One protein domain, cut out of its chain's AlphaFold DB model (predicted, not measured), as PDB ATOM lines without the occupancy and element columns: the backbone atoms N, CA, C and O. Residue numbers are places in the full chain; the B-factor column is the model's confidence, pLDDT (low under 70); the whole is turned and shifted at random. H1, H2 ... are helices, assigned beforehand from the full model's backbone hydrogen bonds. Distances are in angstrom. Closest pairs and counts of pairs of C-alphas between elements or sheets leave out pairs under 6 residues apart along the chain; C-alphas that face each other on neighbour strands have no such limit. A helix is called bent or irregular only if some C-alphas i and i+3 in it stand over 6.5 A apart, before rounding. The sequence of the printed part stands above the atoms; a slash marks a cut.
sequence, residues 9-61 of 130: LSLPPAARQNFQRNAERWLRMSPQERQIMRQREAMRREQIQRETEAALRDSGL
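This is residues 9 to 61 of the 130 residues of an uncharacterized protein of Verrucomicrobia bacterium (UniProt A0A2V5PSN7). Two helices meet near their ends and make an open V, with the long helix H2 as one arm and the shorter H1 as the other. The corner lies at the tight link of residues 29 and 30; beyond it the arms spread away from each other, and most of each stands free. The printed part has 53 residues, with two named helices in the order H1, H2 and no named strand; the class is all helix. The whole is extended, with a radius of gyration of the C-alphas of 16.4 A, and flat, spanning 45 by 32 by 11 A.

H2, residues 31 to 58, is the longest helix. H1, residues 13 to 28, is close to it but not clearly touching, with 1 pair of C-alphas within 8 A. That closest pair is Trp 26 and Arg 34, whose C-alphas are 7.2 A apart. The lines of H1 and H2 stand at a steep tilt of 50 degrees, and the helices run opposite ways. Their centres are 21.8 A apart. In both H1 and H2 every O i to N i+4 pair is within hydrogen-bond range.

H2 begins at C-alpha 31, at (107.694, 43.688, 100.507), and ends at C-alpha 58, at (78.318, 68.383, 87.971), 40.4 A from first to last C-alpha. H1 begins at C-alpha 13, at (100.686, 65.621, 119.147), and measures 23.0 A to C-alpha 28. Neither helix is bent.

The two C-alphas farthest apart are those of Arg 28 and Gly 60, at 46.7 A. Residues 12 to 18, 20 to 25 and 38 to 61 stand free. The printed part has no cut. Its mean pLDDT is 93.9, and no printed residue is under 70.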
ATOM      1  N   LEU A   9     106.210  69.068 112.512       87.19
ATOM      2  CA  LEU A   9     106.063  69.876 113.724       87.19
ATOM      3  C   LEU A   9     104.698  70.574 113.800       87.19
ATOM      4  O   LEU A   9     104.191  70.778 114.902       87.19
ATOM      5  N   SER A  10     104.086  70.878 112.651       86.81
ATOM      6  CA  SER A  10     102.746  71.474 112.575       86.81
ATOM      7  C   SER A  10     101.606  70.506 112.918       86.81
ATOM      8  O   SER A  10     100.493  70.942 113.203       86.81
ATOM      9  N   LEU A  11     101.860  69.190 112.925       83.62
ATOM     10  CA  LEU A  11     100.842  68.204 113.282       83.62
ATOM     11  C   LEU A  11     100.491  68.287 114.779       83.62
ATOM     12  O   LEU A  11     101.390  68.457 115.612       83.62
ATOM     13  N   PRO A  12      99.221  68.066 115.163       88.75
ATOM     14  CA  PRO A  12      98.850  67.854 116.558       88.75
ATOM     15  C   PRO A  12      99.628  66.679 117.181       88.75
ATOM     16  O   PRO A  12      99.935  65.715 116.470       88.75
ATOM     17  N   PRO A  13      99.910  66.684 118.497       86.81
ATOM     18  CA  PRO A  13     100.686  65.621 119.147       86.81
ATOM     19  C   PRO A  13     100.151  64.202 118.885       86.81
ATOM     20  O   PRO A  13     100.920  63.305 118.544       86.81
ATOM     21  N   ALA A  14      98.829  64.009 118.941       86.25
ATOM     22  CA  ALA A  14      98.198  62.720 118.646       86.25
ATOM     23  C   ALA A  14      98.418  62.265 117.190       86.25
ATOM     24  O   ALA A  14      98.636  61.083 116.920       86.25
ATOM     25  N   ALA A  15      98.418  63.203 116.237       85.88
ATOM     26  CA  ALA A  15      98.681  62.904 114.833       85.88
ATOM     27  C   ALA A  15     100.147  62.499 114.606       85.88
ATOM     28  O   ALA A  15     100.411  61.573 113.837       85.88
ATOM     29  N   ARG A  16     101.092  63.121 115.326       89.81
ATOM     30  CA  ARG A  16     102.505  62.707 115.310       89.81
ATOM     31  C   ARG A  16     102.673  61.284 115.842       89.81
ATOM     32  O   ARG A  16     103.289  60.458 115.177       89.81
ATOM     33  N   GLN A  17     102.059  60.953 116.978       89.75
ATOM     34  CA  GLN A  17     102.117  59.586 117.515       89.75
ATOM     35  C   GLN A  17     101.528  58.554 116.541       89.75
ATOM     36  O   GLN A  17     102.115  57.496 116.320       89.75
ATOM     37  N   ASN A  18     100.393  58.864 115.906       89.25
ATOM     38  CA  ASN A  18      99.800  57.996 114.886       89.25
ATOM     39  C   ASN A  18     100.743  57.756 113.707       89.25
ATOM     40  O   ASN A  18     100.884  56.624 113.249       89.25
ATOM     41  N   PHE A  19     101.404  58.804 113.223       89.50
ATOM     42  CA  PHE A  19     102.359  58.670 112.134       89.50
ATOM     43  C   PHE A  19     103.578  57.838 112.535       89.50
ATOM     44  O   PHE A  19     103.973  56.978 111.757       89.50
ATOM     45  N   GLN A  20     104.132  58.034 113.737       90.62
ATOM     46  CA  GLN A  20     105.231  57.202 114.249       90.62
ATOM     47  C   GLN A  20     104.838  55.721 114.263       90.62
ATOM     48  O   GLN A  20     105.518  54.906 113.645       90.62
ATOM     49  N   ARG A  21     103.678  55.387 114.845       94.12
ATOM     50  CA  ARG A  21     103.158  54.007 114.856       94.12
ATOM     51  C   ARG A  21     102.970  53.436 113.450       94.12
ATOM     52  O   ARG A  21     103.322  52.287 113.190       94.12
ATOM     53  N   ASN A  22     102.428  54.229 112.527       93.38
ATOM     54  CA  ASN A  22     102.234  53.800 111.142       93.38
ATOM     55  C   ASN A  22     103.566  53.597 110.405       93.38
ATOM     56  O   ASN A  22     103.686  52.648 109.633       93.38
ATOM     57  N   ALA A  23     104.562  54.449 110.654       92.56
ATOM     58  CA  ALA A  23     105.898  54.326 110.080       92.56
ATOM     59  C   ALA A  23     106.615  53.072 110.599       92.56
ATOM     60  O   ALA A  23     107.155  52.302 109.809       92.56
ATOM     61  N   GLU A  24     106.549  52.805 111.904       95.50
ATOM     62  CA  GLU A  24     107.070  51.567 112.490       95.50
ATOM     63  C   GLU A  24     106.392  50.333 111.890       95.50
ATOM     64  O   GLU A  24     107.065  49.377 111.500       95.50
ATOM     65  N   ARG A  25     105.061  50.365 111.748       95.31
ATOM     66  CA  ARG A  25     104.310  49.286 111.095       95.31
ATOM     67  C   ARG A  25     104.776  49.085 109.654       95.31
ATOM     68  O   ARG A  25     104.996  47.951 109.248       95.31
ATOM     69  N   TRP A  26     104.963  50.164 108.898       93.25
ATOM     70  CA  TRP A  26     105.451  50.108 107.521       93.25
ATOM     71  C   TRP A  26     106.842  49.468 107.419       93.25
ATOM     72  O   TRP A  26     107.066  48.612 106.563       93.25
ATOM     73  N   LEU A  27     107.764  49.839 108.313       95.06
ATOM     74  CA  LEU A  27     109.114  49.270 108.356       95.06
ATOM     75  C   LEU A  27     109.102  47.770 108.675       95.06
ATOM     76  O   LEU A  27     109.938  47.039 108.149       95.06
ATOM     77  N   ARG A  28     108.128  47.304 109.461       96.44
ATOM     78  CA  ARG A  28     107.954  45.883 109.798       96.44
ATOM     79  C   ARG A  28     107.206  45.071 108.735       96.44
ATOM     80  O   ARG A  28     107.312  43.852 108.750       96.44
ATOM     81  N   MET A  29     106.470  45.712 107.822       96.44
ATOM     82  CA  MET A  29     105.785  45.015 106.724       96.44
ATOM     83  C   MET A  29     106.780  44.388 105.742       96.44
ATOM     84  O   MET A  29     107.772  45.017 105.357       96.44
ATOM     85  N   SER A  30     106.445  43.193 105.265       97.62
ATOM     86  CA  SER A  30     107.104  42.524 104.143       97.62
ATOM     87  C   SER A  30     106.957  43.316 102.830       97.62
ATOM     88  O   SER A  30     106.041  44.136 102.678       97.62
ATOM     89  N   PRO A  31     107.825  43.073 101.829       96.75
ATOM     90  CA  PRO A  31     107.694  43.688 100.507       96.75
ATOM     91  C   PRO A  31     106.319  43.466  99.859       96.75
ATOM     92  O   PRO A  31     105.776  44.378  99.234       96.75
ATOM     93  N   GLN A  32     105.734  42.281 100.043       97.06
ATOM     94  CA  GLN A  32     104.427  41.901  99.512       97.06
ATOM     95  C   GLN A  32     103.304  42.702 100.177       97.06
ATOM     96  O   GLN A  32     102.465  43.282  99.487       97.06
ATOM     97  N   GLU A  33     103.317  42.827 101.506       95.94
ATOM     98  CA  GLU A  33     102.345  43.659 102.229       95.94
ATOM     99  C   GLU A  33     102.440  45.129 101.809       95.94
ATOM    100  O   GLU A  33     101.419  45.771 101.541       95.94
ATOM    101  N   ARG A  34     103.662  45.660 101.669       96.56
ATOM    102  CA  ARG A  34     103.872  47.024 101.160       96.56
ATOM    103  C   ARG A  34     103.348  47.181  99.735       96.56
ATOM    104  O   ARG A  34     102.804  48.234  99.404       96.56
ATOM    105  N   GLN A  35     103.492  46.165  98.884       97.06
ATOM    106  CA  GLN A  35     102.953  46.189  97.524       97.06
ATOM    107  C   GLN A  35     101.426  46.262  97.521       97.06
ATOM    108  O   GLN A  35     100.866  47.110  96.828       97.06
ATOM    109  N   ILE A  36     100.758  45.454  98.347       97.06
ATOM    110  CA  ILE A  36      99.297  45.489  98.496       97.06
ATOM    111  C   ILE A  36      98.841  46.872  98.980       97.06
ATOM    112  O   ILE A  36      97.890  47.437  98.443       97.06
ATOM    113  N   MET A  37      99.528  47.455  99.967       94.62
ATOM    114  CA  MET A  37      99.204  48.800 100.456       94.62
ATOM    115  C   MET A  37      99.375  49.869  99.370       94.62
ATOM    116  O   MET A  37      98.509  50.730  99.226       94.62
ATOM    117  N   ARG A  38     100.447  49.795  98.567       95.06
ATOM    118  CA  ARG A  38     100.659  50.707  97.432       95.06
ATOM    119  C   ARG A  38      99.565  50.578  96.377       95.06
ATOM    120  O   ARG A  38      99.069  51.598  95.916       95.06
ATOM    121  N   GLN A  39      99.162  49.357  96.031       96.88
ATOM    122  CA  GLN A  39      98.070  49.121  95.079       96.88
ATOM    123  C   GLN A  39      96.745  49.689  95.590       96.88
ATOM    124  O   GLN A  39      96.043  50.377  94.853       96.88
ATOM    125  N   ARG A  40      96.424  49.468  96.870       96.50
ATOM    126  CA  ARG A  40      95.228  50.045  97.503       96.50
ATOM    127  C   ARG A  40      95.236  51.568  97.458       96.50
ATOM    128  O   ARG A  40      94.219  52.171  97.134       96.50
ATOM    129  N   GLU A  41      96.374  52.187  97.760       95.25
ATOM    130  CA  GLU A  41      96.511  53.643  97.691       95.25
ATOM    131  C   GLU A  41      96.419  54.165  96.249       95.25
ATOM    132  O   GLU A  41      95.797  55.198  96.025       95.25
ATOM    133  N   ALA A  42      96.967  53.449  95.262       96.62
ATOM    134  CA  ALA A  42      96.838  53.814  93.851       96.62
ATOM    135  C   ALA A  42      95.369  53.805  93.397       96.62
ATOM    136  O   ALA A  42      94.893  54.807  92.870       96.62
ATOM    137  N   MET A  43      94.631  52.731  93.700       97.38
ATOM    138  CA  MET A  43      93.194  52.643  93.407       97.38
ATOM    139  C   MET A  43      92.404  53.749  94.111       97.38
ATOM    140  O   MET A  43      91.548  54.389  93.507       97.38
ATOM    141  N   ARG A  44      92.721  54.031  95.382       94.31
ATOM    142  CA  ARG A  44      92.080  55.118  96.129       94.31
ATOM    143  C   ARG A  44      92.317  56.476  95.467       94.31
ATOM    144  O   ARG A  44      91.390  57.274  95.379       94.31
ATOM    145  N   ARG A  45      93.548  56.761  95.034       94.12
ATOM    146  CA  ARG A  45      93.892  58.025  94.366       94.12
ATOM    147  C   ARG A  45      93.142  58.191  93.056       94.12
ATOM    148  O   ARG A  45      92.582  59.256  92.825       94.12
ATOM    149  N   GLU A  46      93.093  57.137  92.252       96.31
ATOM    150  CA  GLU A  46      92.348  57.134  90.997       96.31
ATOM    151  C   GLU A  46      90.852  57.374  91.233       96.31
ATOM    152  O   GLU A  46      90.241  58.208  90.568       96.31
ATOM    153  N   GLN A  47      90.267  56.709  92.232       95.31
ATOM    154  CA  GLN A  47      88.876  56.932  92.610       95.31
ATOM    155  C   GLN A  47      88.622  58.388  93.027       95.31
ATOM    156  O   GLN A  47      87.687  59.008  92.527       95.31
ATOM    157  N   ILE A  48      89.466  58.956  93.898       94.06
ATOM    158  CA  ILE A  48      89.340  60.357  94.333       94.06
ATOM    159  C   ILE A  48      89.412  61.301  93.137       94.06
ATOM    160  O   ILE A  48      88.631  62.246  93.065       94.06
ATOM    161  N   GLN A  49      90.330  61.056  92.203       94.75
ATOM    162  CA  GLN A  49      90.455  61.871  91.003       94.75
ATOM    163  C   GLN A  49      89.162  61.834  90.180       94.75
ATOM    164  O   GLN A  49      88.601  62.888  89.887       94.75
ATOM    165  N   ARG A  50      88.633  60.639  89.892       96.62
ATOM    166  CA  ARG A  50      87.377  60.475  89.140       96.62
ATOM    167  C   ARG A  50      86.195  61.158  89.830       96.62
ATOM    168  O   ARG A  50      85.411  61.831  89.167       96.62
ATOM    169  N   GLU A  51      86.083  61.015  91.150       96.31
ATOM    170  CA  GLU A  51      85.047  61.672  91.960       96.31
ATOM    171  C   GLU A  51      85.181  63.199  91.924       96.31
ATOM    172  O   GLU A  51      84.186  63.902  91.791       96.31
ATOM    173  N   THR A  52      86.406  63.719  92.012       95.75
ATOM    174  CA  THR A  52      86.669  65.166  91.982       95.75
ATOM    175  C   THR A  52      86.336  65.755  90.613       95.75
ATOM    176  O   THR A  52      85.711  66.810  90.522       95.75
ATOM    177  N   GLU A  53      86.718  65.063  89.539       95.25
ATOM    178  CA  GLU A  53      86.382  65.461  88.174       95.25
ATOM    179  C   GLU A  53      84.871  65.414  87.923       95.25
ATOM    180  O   GLU A  53      84.342  66.309  87.266       95.25
ATOM    181  N   ALA A  54      84.175  64.400  88.450       96.94
ATOM    182  CA  ALA A  54      82.718  64.327  88.397       96.94
ATOM    183  C   ALA A  54      82.081  65.504  89.142       96.94
ATOM    184  O   ALA A  54      81.316  66.244  88.539       96.94
ATOM    185  N   ALA A  55      82.495  65.766  90.384       96.56
ATOM    186  CA  ALA A  55      81.991  66.890  91.167       96.56
ATOM    187  C   ALA A  55      82.214  68.244  90.473       96.56
ATOM    188  O   ALA A  55      81.340  69.108  90.509       96.56
ATOM    189  N   LEU A  56      83.360  68.434  89.812       95.88
ATOM    190  CA  LEU A  56      83.617  69.652  89.048       95.88
ATOM    191  C   LEU A  56      82.691  69.763  87.830       95.88
ATOM    192  O   LEU A  56      82.131  70.832  87.601       95.88
ATOM    193  N   ARG A  57      82.496  68.679  87.068       95.38
ATOM    194  CA  ARG A  57      81.556  68.672  85.933       95.38
ATOM    195  C   ARG A  57      80.126  68.956  86.389       95.38
ATOM    196  O   ARG A  57      79.479  69.833  85.825       95.38
ATOM    197  N   ASP A  58      79.679  68.277  87.438       97.25
ATOM    198  CA  ASP A  58      78.318  68.383  87.971       97.25
ATOM    199  C   ASP A  58      78.051  69.757  88.600       97.25
ATOM    200  O   ASP A  58      76.914  70.223  88.626       97.25
ATOM    201  N   SER A  59      79.099  70.452  89.061       95.38
ATOM    202  CA  SER A  59      78.982  71.825  89.565       95.38
ATOM    203  C   SER A  59      78.656  72.860  88.480       95.38
ATOM    204  O   SER A  59      78.272  73.980  88.812       95.38
ATOM    205  N   GLY A  60      78.851  72.527  87.197       95.38
ATOM    206  CA  GLY A  60      78.671  73.456  86.075       95.38
ATOM    207  C   GLY A  60      79.687  74.607  86.031       95.38
ATOM    208  O   GLY A  60      79.535  75.532  85.234       95.38
ATOM    209  N   LEU A  61      80.721  74.579  86.878       95.31
ATOM    210  CA  LEU A  61      81.722  75.637  86.952       95.31
ATOM    211  C   LEU A  61      82.688  75.578  85.762       95.31
ATOM    212  O   LEU A  61      83.342  74.566  85.511       95.31
TER     213      LEU A  61